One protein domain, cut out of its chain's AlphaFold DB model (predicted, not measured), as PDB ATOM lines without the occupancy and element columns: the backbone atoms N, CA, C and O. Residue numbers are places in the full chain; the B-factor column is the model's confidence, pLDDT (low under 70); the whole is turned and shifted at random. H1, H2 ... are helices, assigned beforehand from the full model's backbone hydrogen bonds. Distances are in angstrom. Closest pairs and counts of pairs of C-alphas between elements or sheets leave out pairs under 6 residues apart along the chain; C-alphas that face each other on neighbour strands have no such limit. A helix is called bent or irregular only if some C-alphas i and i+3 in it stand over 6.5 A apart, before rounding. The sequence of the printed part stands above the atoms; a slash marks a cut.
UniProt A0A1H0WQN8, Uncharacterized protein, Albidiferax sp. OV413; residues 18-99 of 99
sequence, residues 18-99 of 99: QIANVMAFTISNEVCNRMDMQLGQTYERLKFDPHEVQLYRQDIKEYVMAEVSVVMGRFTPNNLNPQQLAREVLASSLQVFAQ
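Overview. This is residues 18 to 99 of the 99 residues of an uncharacterized protein of Albidiferax sp. OV413 (UniProt A0A1H0WQN8). Three helices make a slim up-and-down bundle: long H1 and H2 form a helical hairpin, and shorter H3 folds back to pack on both at a slant. H3 does not reach the turn from H1 to H2, where residues 45 to 51 stick out. The printed part has 82 residues, with named helices H1, H2 and H3 in that order and no named strand; the class is all helix. The whole is a rod spanning 46 by 20 by 15 A, only just compact, close to loose, with a radius of gyration of the C-alphas of 13.6 A.

Along the chain. H1, residues 18 to 46, begins with C-alpha 18 at (2.310, -19.408, 22.024) and is 40.8 A long from first to last C-alpha. It has a kink of 35 degrees near residue 39 and is only just irregular: C-alphas 38 and 41 are 6.52 A apart. H2, residues 50 to 72, is 32.5 A long. H3, residues 82 to 97, is 22.2 A long and ends with C-alpha 97 at (-6.420, -30.703, 48.113).

Arrangement. H1 and H2 touch, their closest C-alphas being those of Ser 28 and Met 65, 5.8 A apart. This hairpin runs opposite ways at a steep tilt of 36 degrees, only just past shallow. H1 touches H3 with residues 23 to 35 alone; the closest C-alphas, of Val 31 and Leu 90, are 5.6 A apart. H1 and H3 run the same way at a steep tilt of 37 degrees, only just past shallow. H2 and H3, also a hairpin, touch and run opposite ways at a steep tilt of 44 degrees; the closest C-alphas are those of Glu 67 and Val 89, 6.1 A apart. Each O i to N i+4 pair is within hydrogen-bond range in H2 and H3, and 23 of 25 are in H1.

Size, cuts and confidence. The C-alphas farthest apart, of Lys 47 and Asn 78, are 45.9 A apart. The printed part has no cut; the link from H1 to H2 is tight and that from H2 to H3 is short. Mean pLDDT of the printed part is 87.2, with residues 76 to 79 and 99 under 70.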
ATOM      1  N   GLN A  18       2.638 -20.637  21.294       84.75
ATOM      2  CA  GLN A  18       2.310 -19.408  22.024       84.75
ATOM      3  C   GLN A  18       0.828 -19.366  22.409       84.75
ATOM      4  O   GLN A  18       0.508 -18.977  23.533       84.75
ATOM      5  N   ILE A  19      -0.063 -19.829  21.527       83.94
ATOM      6  CA  ILE A  19      -1.493 -19.987  21.825       83.94
ATOM      7  C   ILE A  19      -1.674 -20.989  22.971       83.94
ATOM      8  O   ILE A  19      -2.356 -20.687  23.951       83.94
ATOM      9  N   ALA A  20      -1.003 -22.143  22.908       82.56
ATOM     10  CA  ALA A  20      -0.998 -23.139  23.975       82.56
ATOM     11  C   ALA A  20      -0.521 -22.549  25.310       82.56
ATOM     12  O   ALA A  20      -1.186 -22.730  26.326       82.56
ATOM     13  N   ASN A  21       0.561 -21.769  25.320       84.00
ATOM     14  CA  ASN A  21       1.071 -21.145  26.543       84.00
ATOM     15  C   ASN A  21       0.066 -20.153  27.161       84.00
ATOM     16  O   ASN A  21      -0.110 -20.128  28.380       84.00
ATOM     17  N   VAL A  22      -0.625 -19.355  26.338       85.88
ATOM     18  CA  VAL A  22      -1.684 -18.448  26.818       85.88
ATOM     19  C   VAL A  22      -2.865 -19.228  27.377       85.88
ATOM     20  O   VAL A  22      -3.382 -18.875  28.439       85.88
ATOM     21  N   MET A  23      -3.286 -20.292  26.689       86.00
ATOM     22  CA  MET A  23      -4.358 -21.161  27.169       86.00
ATOM     23  C   MET A  23      -3.983 -21.805  28.503       86.00
ATOM     24  O   MET A  23      -4.769 -21.729  29.445       86.00
ATOM     25  N   ALA A  24      -2.769 -22.352  28.618       87.12
ATOM     26  CA  ALA A  24      -2.254 -22.963  29.838       87.12
ATOM     27  C   ALA A  24      -2.316 -21.985  31.015       87.12
ATOM     28  O   ALA A  24      -2.861 -22.299  32.073       87.12
ATOM     29  N   PHE A  25      -1.813 -20.766  30.810       87.88
ATOM     30  CA  PHE A  25      -1.838 -19.710  31.816       87.88
ATOM     31  C   PHE A  25      -3.267 -19.320  32.212       87.88
ATOM     32  O   PHE A  25      -3.583 -19.207  33.396       87.88
ATOM     33  N   THR A  26      -4.144 -19.134  31.226       89.44
ATOM     34  CA  THR A  26      -5.540 -18.738  31.457       89.44
ATOM     35  C   THR A  26      -6.285 -19.800  32.261       89.44
ATOM     36  O   THR A  26      -6.937 -19.479  33.252       89.44
ATOM     37  N   ILE A  27      -6.142 -21.069  31.878       90.81
ATOM     38  CA  ILE A  27      -6.811 -22.187  32.547       90.81
ATOM     39  C   ILE A  27      -6.243 -22.400  33.949       90.81
ATOM     40  O   ILE A  27      -7.019 -22.588  34.882       90.81
ATOM     41  N   SER A  28      -4.921 -22.297  34.123       91.31
ATOM     42  CA  SER A  28      -4.294 -22.394  35.447       91.31
ATOM     43  C   SER A  28      -4.877 -21.362  36.413       91.31
ATOM     44  O   SER A  28      -5.281 -21.714  37.516       91.31
ATOM     45  N   ASN A  29      -4.986 -20.097  35.992       91.44
ATOM     46  CA  ASN A  29      -5.552 -19.044  36.838       91.44
ATOM     47  C   ASN A  29      -7.031 -19.284  37.163       91.44
ATOM     48  O   ASN A  29      -7.433 -19.121  38.311       91.44
ATOM     49  N   GLU A  30      -7.836 -19.693  36.180       93.06
ATOM     50  CA  GLU A  30      -9.249 -20.008  36.411       93.06
ATOM     51  C   GLU A  30      -9.414 -21.156  37.417       93.06
ATOM     52  O   GLU A  30     -10.249 -21.076  38.321       93.06
ATOM     53  N   VAL A  31      -8.604 -22.213  37.303       93.62
ATOM     54  CA  VAL A  31      -8.635 -23.333  38.249       93.62
ATOM     55  C   VAL A  31      -8.194 -22.883  39.639       93.62
ATOM     56  O   VAL A  31      -8.906 -23.175  40.598       93.62
ATOM     57  N   CYS A  32      -7.100 -22.127  39.770       93.00
ATOM     58  CA  CYS A  32      -6.663 -21.584  41.061       93.00
ATOM     59  C   CYS A  32      -7.756 -20.733  41.725       93.00
ATOM     60  O   CYS A  32      -8.069 -20.949  42.892       93.00
ATOM     61  N   ASN A  33      -8.413 -19.845  40.972       92.50
ATOM     62  CA  ASN A  33      -9.509 -19.022  41.494       92.50
ATOM     63  C   ASN A  33     -10.681 -19.876  42.004       92.50
ATOM     64  O   ASN A  33     -11.295 -19.564  43.026       92.50
ATOM     65  N   ARG A  34     -11.008 -20.970  41.304       92.88
ATOM     66  CA  ARG A  34     -12.055 -21.908  41.739       92.88
ATOM     67  C   ARG A  34     -11.646 -22.713  42.965       92.88
ATOM     68  O   ARG A  34     -12.482 -22.903  43.844       92.88
ATOM     69  N   MET A  35     -10.396 -23.165  43.026       92.88
ATOM     70  CA  MET A  35      -9.836 -23.837  44.200       92.88
ATOM     71  C   MET A  35      -9.915 -22.920  45.421       92.88
ATOM     72  O   MET A  35     -10.436 -23.329  46.453       92.88
ATOM     73  N   ASP A  36      -9.513 -21.657  45.278       90.50
ATOM     74  CA  ASP A  36      -9.615 -20.650  46.335       90.50
ATOM     75  C   ASP A  36     -11.054 -20.426  46.798       90.50
ATOM     76  O   ASP A  36     -11.309 -20.318  47.996       90.50
ATOM     77  N   MET A  37     -12.011 -20.388  45.870       89.69
ATOM     78  CA  MET A  37     -13.422 -20.230  46.210       89.69
ATOM     79  C   MET A  37     -13.976 -21.440  46.977       89.69
ATOM     80  O   MET A  37     -14.738 -21.261  47.925       89.69
ATOM     81  N   GLN A  38     -13.608 -22.663  46.579       88.12
ATOM     82  CA  GLN A  38     -14.095 -23.884  47.230       88.12
ATOM     83  C   GLN A  38     -13.416 -24.142  48.577       88.12
ATOM     84  O   GLN A  38     -14.083 -24.525  49.537       88.12
ATOM     85  N   LEU A  39     -12.106 -23.912  48.662       87.88
ATOM     86  CA  LEU A  39     -11.319 -24.186  49.861       87.88
ATOM     87  C   LEU A  39     -11.305 -23.016  50.843       87.88
ATOM     88  O   LEU A  39     -11.126 -23.239  52.036       87.88
ATOM     89  N   GLY A  40     -11.565 -21.785  50.393       83.75
ATOM     90  CA  GLY A  40     -11.593 -20.597  51.251       83.75
ATOM     91  C   GLY A  40     -12.540 -20.747  52.442       83.75
ATOM     92  O   GLY A  40     -12.144 -20.511  53.580       83.75
ATOM     93  N   GLN A  41     -13.752 -21.256  52.205       79.88
ATOM     94  CA  GLN A  41     -14.713 -21.528  53.283       79.88
ATOM     95  C   GLN A  41     -14.220 -22.620  54.245       79.88
ATOM     96  O   GLN A  41     -14.486 -22.566  55.448       79.88
ATOM     97  N   THR A  42     -13.500 -23.618  53.732       82.81
ATOM     98  CA  THR A  42     -12.906 -24.691  54.539       82.81
ATOM     99  C   THR A  42     -11.796 -24.143  55.433       82.81
ATOM    100  O   THR A  42     -11.796 -24.414  56.635       82.81
ATOM    101  N   TYR A  43     -10.908 -23.310  54.888       83.56
ATOM    102  CA  TYR A  43      -9.838 -22.668  55.649       83.56
ATOM    103  C   TYR A  43     -10.382 -21.765  56.759       83.56
ATOM    104  O   TYR A  43      -9.905 -21.826  57.893       83.56
ATOM    105  N   GLU A  44     -11.433 -20.993  56.467       80.88
ATOM    106  CA  GLU A  44     -12.121 -20.161  57.459       80.88
ATOM    107  C   GLU A  44     -12.733 -20.998  58.593       80.88
ATOM    108  O   GLU A  44     -12.573 -20.663  59.769       80.88
ATOM    109  N   ARG A  45     -13.396 -22.120  58.272       84.19
ATOM    110  CA  ARG A  45     -13.986 -23.018  59.285       84.19
ATOM    111  C   ARG A  45     -12.937 -23.668  60.177       84.19
ATOM    112  O   ARG A  45     -13.189 -23.844  61.370       84.19
ATOM    113  N   LEU A  46     -11.794 -24.033  59.606       83.56
ATOM    114  CA  LEU A  46     -10.696 -24.691  60.313       83.56
ATOM    115  C   LEU A  46      -9.754 -23.699  61.019       83.56
ATOM    116  O   LEU A  46      -8.877 -24.129  61.760       83.56
ATOM    117  N   LYS A  47      -9.996 -22.385  60.869       85.31
ATOM    118  CA  LYS A  47      -9.241 -21.292  61.503       85.31
ATOM    119  C   LYS A  47      -7.734 -21.348  61.222       85.31
ATOM    120  O   LYS A  47      -6.939 -21.091  62.124       85.31
ATOM    121  N   PHE A  48      -7.363 -21.677  59.987       81.88
ATOM    122  CA  PHE A  48      -5.963 -21.643  59.560       81.88
ATOM    123  C   PHE A  48      -5.367 -20.244  59.705       81.88
ATOM    124  O   PHE A  48      -6.056 -19.238  59.494       81.88
ATOM    125  N   ASP A  49      -4.076 -20.186  60.025       88.25
ATOM    126  CA  ASP A  49      -3.342 -18.928  60.005       88.25
ATOM    127  C   ASP A  49      -3.201 -18.418  58.554       88.25
ATOM    128  O   ASP A  49      -3.003 -19.218  57.632       88.25
ATOM    129  N   PRO A  50      -3.272 -17.095  58.306       83.75
ATOM    130  CA  PRO A  50      -3.086 -16.538  56.968       83.75
ATOM    131  C   PRO A  50      -1.794 -16.985  56.270       83.75
ATOM    132  O   PRO A  50      -1.782 -17.116  55.045       83.75
ATOM    133  N   HIS A  51      -0.712 -17.230  57.016       89.00
ATOM    134  CA  HIS A  51       0.535 -17.741  56.456       89.00
ATOM    135  C   HIS A  51       0.385 -19.177  55.942       89.00
ATOM    136  O   HIS A  51       0.833 -19.472  54.835       89.00
ATOM    137  N   GLU A  52      -0.292 -20.043  56.698       87.19
ATOM    138  CA  GLU A  52      -0.560 -21.427  56.294       87.19
ATOM    139  C   GLU A  52      -1.439 -21.470  55.045       87.19
ATOM    140  O   GLU A  52      -1.114 -22.171  54.089       87.19
ATOM    141  N   VAL A  53      -2.498 -20.654  54.998       87.12
ATOM    142  CA  VAL A  53      -3.354 -20.532  53.805       87.12
ATOM    143  C   VAL A  53      -2.532 -20.126  52.583       87.12
ATOM    144  O   VAL A  53      -2.759 -20.632  51.483       87.12
ATOM    145  N   GLN A  54      -1.557 -19.233  52.756       87.56
ATOM    146  CA  GLN A  54      -0.735 -18.776  51.645       87.56
ATOM    147  C   GLN A  54       0.251 -19.838  51.147       87.56
ATOM    148  O   GLN A  54       0.483 -19.914  49.941       87.56
ATOM    149  N   LEU A  55       0.781 -20.677  52.040       90.50
ATOM    150  CA  LEU A  55       1.580 -21.845  51.660       90.50
ATOM    151  C   LEU A  55       0.730 -22.859  50.885       90.50
ATOM    152  O   LEU A  55       1.095 -23.230  49.773       90.50
ATOM    153  N   TYR A  56      -0.465 -23.192  51.382       88.81
ATOM    154  CA  TYR A  56      -1.391 -24.084  50.673       88.81
ATOM    155  C   TYR A  56      -1.770 -23.567  49.283       88.81
ATOM    156  O   TYR A  56      -1.829 -24.328  48.320       88.81
ATOM    157  N   ARG A  57      -2.006 -22.259  49.144       90.75
ATOM    158  CA  ARG A  57      -2.276 -21.636  47.839       90.75
ATOM    159  C   ARG A  57      -1.104 -21.752  46.877       90.75
ATOM    160  O   ARG A  57      -1.322 -21.933  45.679       90.75
ATOM    161  N   GLN A  58       0.119 -21.626  47.384       93.31
ATOM    162  CA  GLN A  58       1.317 -21.794  46.575       93.31
ATOM    163  C   GLN A  58       1.435 -23.241  46.079       93.31
ATOM    164  O   GLN A  58       1.612 -23.444  44.877       93.31
ATOM    165  N   ASP A  59       1.210 -24.222  46.955       93.88
ATOM    166  CA  ASP A  59       1.219 -25.646  46.599       93.88
ATOM    167  C   ASP A  59       0.146 -25.979  45.548       93.88
ATOM    168  O   ASP A  59       0.423 -26.649  44.548       93.88
ATOM    169  N   ILE A  60      -1.073 -25.451  45.719       93.94
ATOM    170  CA  ILE A  60      -2.162 -25.595  44.740       93.94
ATOM    171  C   ILE A  60      -1.745 -25.015  43.390       93.94
ATOM    172  O   ILE A  60      -1.948 -25.650  42.358       93.94
ATOM    173  N   LYS A  61      -1.163 -23.814  43.376       94.00
ATOM    174  CA  LYS A  61      -0.746 -23.154  42.138       94.00
ATOM    175  C   LYS A  61       0.310 -23.970  41.394       94.00
ATOM    176  O   LYS A  61       0.194 -24.142  40.181       94.00
ATOM    177  N   GLU A  62       1.316 -24.471  42.101       94.38
ATOM    178  CA  GLU A  62       2.371 -25.303  41.514       94.38
ATOM    179  C   GLU A  62       1.804 -26.609  40.948       94.38
ATOM    180  O   GLU A  62       2.092 -26.959  39.799       94.38
ATOM    181  N   TYR A  63       0.920 -27.272  41.700       95.44
ATOM    182  CA  TYR A  63       0.233 -28.476  41.243       95.44
ATOM    183  C   TYR A  63      -0.617 -28.220  39.993       95.44
ATOM    184  O   TYR A  63      -0.493 -28.937  39.002       95.44
ATOM    185  N   VAL A  64      -1.449 -27.174  40.005       95.19
ATOM    186  CA  VAL A  64      -2.331 -26.822  38.883       95.19
ATOM    187  C   VAL A  64      -1.519 -26.550  37.617       95.19
ATOM    188  O   VAL A  64      -1.879 -27.040  36.550       95.19
ATOM    189  N   MET A  65      -0.404 -25.818  37.709       93.00
ATOM    190  CA  MET A  65       0.450 -25.534  36.547       93.00
ATOM    191  C   MET A  65       1.085 -26.807  35.963       93.00
ATOM    192  O   MET A  65       1.163 -26.961  34.736       93.00
ATOM    193  N   ALA A  66       1.513 -27.735  36.822       92.94
ATOM    194  CA  ALA A  66       2.031 -29.031  36.392       92.94
ATOM    195  C   ALA A  66       0.935 -29.881  35.729       92.94
ATOM    196  O   ALA A  66       1.135 -30.400  34.628       92.94
ATOM    197  N   GLU A  67      -0.247 -29.955  36.343       93.94
ATOM    198  CA  GLU A  67      -1.374 -30.747  35.847       93.94
ATOM    199  C   GLU A  67      -1.893 -30.214  34.505       93.94
ATOM    200  O   GLU A  67      -2.132 -30.988  33.581       93.94
ATOM    201  N   VAL A  68      -1.978 -28.891  34.332       92.25
ATOM    202  CA  VAL A  68      -2.320 -28.264  33.045       92.25
ATOM    203  C   VAL A  68      -1.344 -28.691  31.954       92.25
ATOM    204  O   VAL A  68      -1.777 -29.052  30.862       92.25
ATOM    205  N   SER A  69      -0.042 -28.707  32.245       89.25
ATOM    206  CA  SER A  69       0.984 -29.124  31.280       89.25
ATOM    207  C   SER A  69       0.830 -30.599  30.890       89.25
ATOM    208  O   SER A  69       0.900 -30.944  29.709       89.25
ATOM    209  N   VAL A  70       0.557 -31.466  31.871       90.81
ATOM    210  CA  VAL A  70       0.316 -32.899  31.655       90.81
ATOM    211  C   VAL A  70      -0.941 -33.129  30.822       90.81
ATOM    212  O   VAL A  70      -0.907 -33.897  29.860       90.81
ATOM    213  N   VAL A  71      -2.047 -32.473  31.172       88.94
ATOM    214  CA  VAL A  71      -3.329 -32.632  30.484       88.94
ATOM    215  C   VAL A  71      -3.242 -32.060  29.068       88.94
ATOM    216  O   VAL A  71      -3.633 -32.744  28.126       88.94
ATOM    217  N   MET A  72      -2.641 -30.880  28.873       86.44
ATOM    218  CA  MET A  72      -2.406 -30.301  27.542       86.44
ATOM    219  C   MET A  72      -1.550 -31.201  26.652       86.44
ATOM    220  O   MET A  72      -1.866 -31.343  25.474       86.44
ATOM    221  N   GLY A  73      -0.524 -31.856  27.203       84.69
ATOM    222  CA  GLY A  73       0.321 -32.799  26.463       84.69
ATOM    223  C   GLY A  73      -0.422 -34.025  25.912       84.69
ATOM    224  O   GLY A  73       0.098 -34.711  25.036       84.69
ATOM    225  N   ARG A  74      -1.642 -34.300  26.394       83.81
ATOM    226  CA  ARG A  74      -2.508 -35.380  25.888       83.81
ATOM    227  C   ARG A  74      -3.369 -34.943  24.702       83.81
ATOM    228  O   ARG A  74      -3.886 -35.801  23.990       83.81
ATOM    229  N   PHE A  75      -3.536 -33.639  24.486       71.38
ATOM    230  CA  PHE A  75      -4.343 -33.106  23.396       71.38
ATOM    231  C   PHE A  75      -3.474 -32.799  22.178       71.38
ATOM    232  O   PHE A  75      -2.451 -32.125  22.262       71.38
ATOM    233  N   THR A  76      -3.915 -33.252  21.007       65.25
ATOM    234  CA  THR A  76      -3.412 -32.733  19.734       65.25
ATOM    235  C   THR A  76      -3.979 -31.328  19.480       65.25
ATOM    236  O   THR A  76      -5.122 -31.066  19.870       65.25
ATOM    237  N   PRO A  77      -3.244 -30.430  18.789       63.84
ATOM    238  CA  PRO A  77      -3.661 -29.038  18.564       63.84
ATOM    239  C   PRO A  77      -5.075 -28.890  17.977       63.84
ATOM    240  O   PRO A  77      -5.806 -27.975  18.339       63.84
ATOM    241  N   ASN A  78      -5.501 -29.843  17.141       65.81
ATOM    242  CA  ASN A  78      -6.815 -29.835  16.491       65.81
ATOM    243  C   ASN A  78      -7.978 -30.352  17.355       65.81
ATOM    244  O   ASN A  78      -9.116 -30.312  16.895       65.81
ATOM    245  N   ASN A  79      -7.726 -30.865  18.563       67.81
ATOM    246  CA  ASN A  79      -8.760 -31.485  19.401       67.81
ATOM    247  C   ASN A  79      -8.744 -30.987  20.855       67.81
ATOM    248  O   ASN A  79      -9.324 -31.616  21.741       67.81
ATOM    249  N   LEU A  80      -8.058 -29.873  21.116       71.62
ATOM    250  CA  LEU A  80      -7.976 -29.284  22.444       71.62
ATOM    251  C   LEU A  80      -9.284 -28.548  22.753       71.62
ATOM    252  O   LEU A  80      -9.576 -27.507  22.170       71.62
ATOM    253  N   ASN A  81     -10.078 -29.096  23.673       83.81
ATOM    254  CA  ASN A  81     -11.255 -28.427  24.223       83.81
ATOM    255  C   ASN A  81     -10.870 -27.745  25.551       83.81
ATOM    256  O   ASN A  81     -10.721 -28.437  26.564       83.81
ATOM    257  N   PRO A  82     -10.745 -26.403  25.599       81.75
ATOM    258  CA  PRO A  82     -10.286 -25.692  26.795       81.75
ATOM    259  C   PRO A  82     -11.194 -25.895  28.012       81.75
ATOM    260  O   PRO A  82     -10.726 -25.912  29.148       81.75
ATOM    261  N   GLN A  83     -12.500 -26.070  27.787       86.31
ATOM    262  CA  GLN A  83     -13.469 -26.274  28.864       86.31
ATOM    263  C   GLN A  83     -13.324 -27.662  29.477       86.31
ATOM    264  O   GLN A  83     -13.419 -27.807  30.696       86.31
ATOM    265  N   GLN A  84     -13.099 -28.677  28.643       88.44
ATOM    266  CA  GLN A  84     -12.813 -30.024  29.120       88.44
ATOM    267  C   GLN A  84     -11.501 -30.039  29.905       88.44
ATOM    268  O   GLN A  84     -11.472 -30.556  31.018       88.44
ATOM    269  N   LEU A  85     -10.463 -29.384  29.380       88.69
ATOM    270  CA  LEU A  85      -9.171 -29.286  30.047       88.69
ATOM    271  C   LEU A  85      -9.284 -28.642  31.431       88.69
ATOM    272  O   LEU A  85      -8.833 -29.214  32.418       88.69
ATOM    273  N   ALA A  86      -9.950 -27.489  31.524       90.00
ATOM    274  CA  ALA A  86     -10.162 -26.806  32.797       90.00
ATOM    275  C   ALA A  86     -10.941 -27.669  33.806       90.00
ATOM    276  O   ALA A  86     -10.640 -27.646  34.997       90.00
ATOM    277  N   ARG A  87     -11.931 -28.446  33.342       92.25
ATOM    278  CA  ARG A  87     -12.699 -29.364  34.200       92.25
ATOM    279  C   ARG A  87     -11.850 -30.520  34.713       92.25
ATOM    280  O   ARG A  87     -11.957 -30.840  35.891       92.25
ATOM    281  N   GLU A  88     -11.036 -31.128  33.855       93.75
ATOM    282  CA  GLU A  88     -10.146 -32.229  34.238       93.75
ATOM    283  C   GLU A  88      -9.113 -31.762  35.266       93.75
ATOM    284  O   GLU A  88      -9.018 -32.348  36.341       93.75
ATOM    285  N   VAL A  89      -8.429 -30.644  35.001       93.69
ATOM    286  CA  VAL A  89      -7.445 -30.067  35.931       93.69
ATOM    287  C   VAL A  89      -8.096 -29.708  37.270       93.69
ATOM    288  O   VAL A  89      -7.538 -30.011  38.326       93.69
ATOM    289  N   LEU A  90      -9.284 -29.091  37.257       93.19
ATOM    290  CA  LEU A  90     -10.011 -28.765  38.486       93.19
ATOM    291  C   LEU A  90     -10.374 -30.024  39.282       93.19
ATOM    292  O   LEU A  90     -10.181 -30.048  40.493       93.19
ATOM    293  N   ALA A  91     -10.881 -31.067  38.618       93.88
ATOM    294  CA  ALA A  91     -11.247 -32.320  39.271       93.88
ATOM    295  C   ALA A  91     -10.027 -33.005  39.909       93.88
ATOM    296  O   ALA A  91     -10.090 -33.365  41.085       93.88
ATOM    297  N   SER A  92      -8.909 -33.110  39.179       94.19
ATOM    298  CA  SER A  92      -7.642 -33.634  39.709       94.19
ATOM    299  C   SER A  92      -7.151 -32.823  40.912       94.19
ATOM    300  O   SER A  92      -6.729 -33.390  41.915       94.19
ATOM    301  N   SER A  93      -7.221 -31.491  40.838       93.31
ATOM    302  CA  SER A  93      -6.752 -30.604  41.914       93.31
ATOM    303  C   SER A  93      -7.605 -30.743  43.174       93.31
ATOM    304  O   SER A  93      -7.075 -30.870  44.275       93.31
ATOM    305  N   LEU A  94      -8.930 -30.796  43.032       92.06
ATOM    306  CA  LEU A  94      -9.827 -31.022  44.166       92.06
ATOM    307  C   LEU A  94      -9.614 -32.396  44.803       92.06
ATOM    308  O   LEU A  94      -9.653 -32.505  46.023       92.06
ATOM    309  N   GLN A  95      -9.331 -33.432  44.013       92.94
ATOM    310  CA  GLN A  95      -9.037 -34.758  44.556       92.94
ATOM    311  C   GLN A  95      -7.799 -34.762  45.466       92.94
ATOM    312  O   GLN A  95      -7.750 -35.551  46.411       92.94
ATOM    313  N   VAL A  96      -6.814 -33.903  45.197       92.31
ATOM    314  CA  VAL A  96      -5.586 -33.798  45.998       92.31
ATOM    315  C   VAL A  96      -5.774 -32.905  47.224       92.31
ATOM    316  O   VAL A  96      -5.342 -33.283  48.308       92.31
ATOM    317  N   PHE A  97      -6.423 -31.746  47.076       89.12
ATOM    318  CA  PHE A  97      -6.420 -30.703  48.113       89.12
ATOM    319  C   PHE A  97      -7.728 -30.546  48.899       89.12
ATOM    320  O   PHE A  97      -7.733 -29.851  49.909       89.12
ATOM    321  N   ALA A  98      -8.841 -31.143  48.461       82.75
ATOM    322  CA  ALA A  98     -10.140 -31.011  49.132       82.75
ATOM    323  C   ALA A  98     -10.489 -32.199  50.054       82.75
ATOM    324  O   ALA A  98     -11.672 -32.427  50.318       82.75
ATOM    325  N   GLN A  99      -9.489 -32.970  50.500       66.38
ATOM    326  CA  GLN A  99      -9.662 -34.092  51.438       66.38
ATOM    327  C   GLN A  99      -9.736 -33.633  52.896       66.38
ATOM    328  O   GLN A  99      -9.031 -32.664  53.252       66.38
TER     329      GLN A  99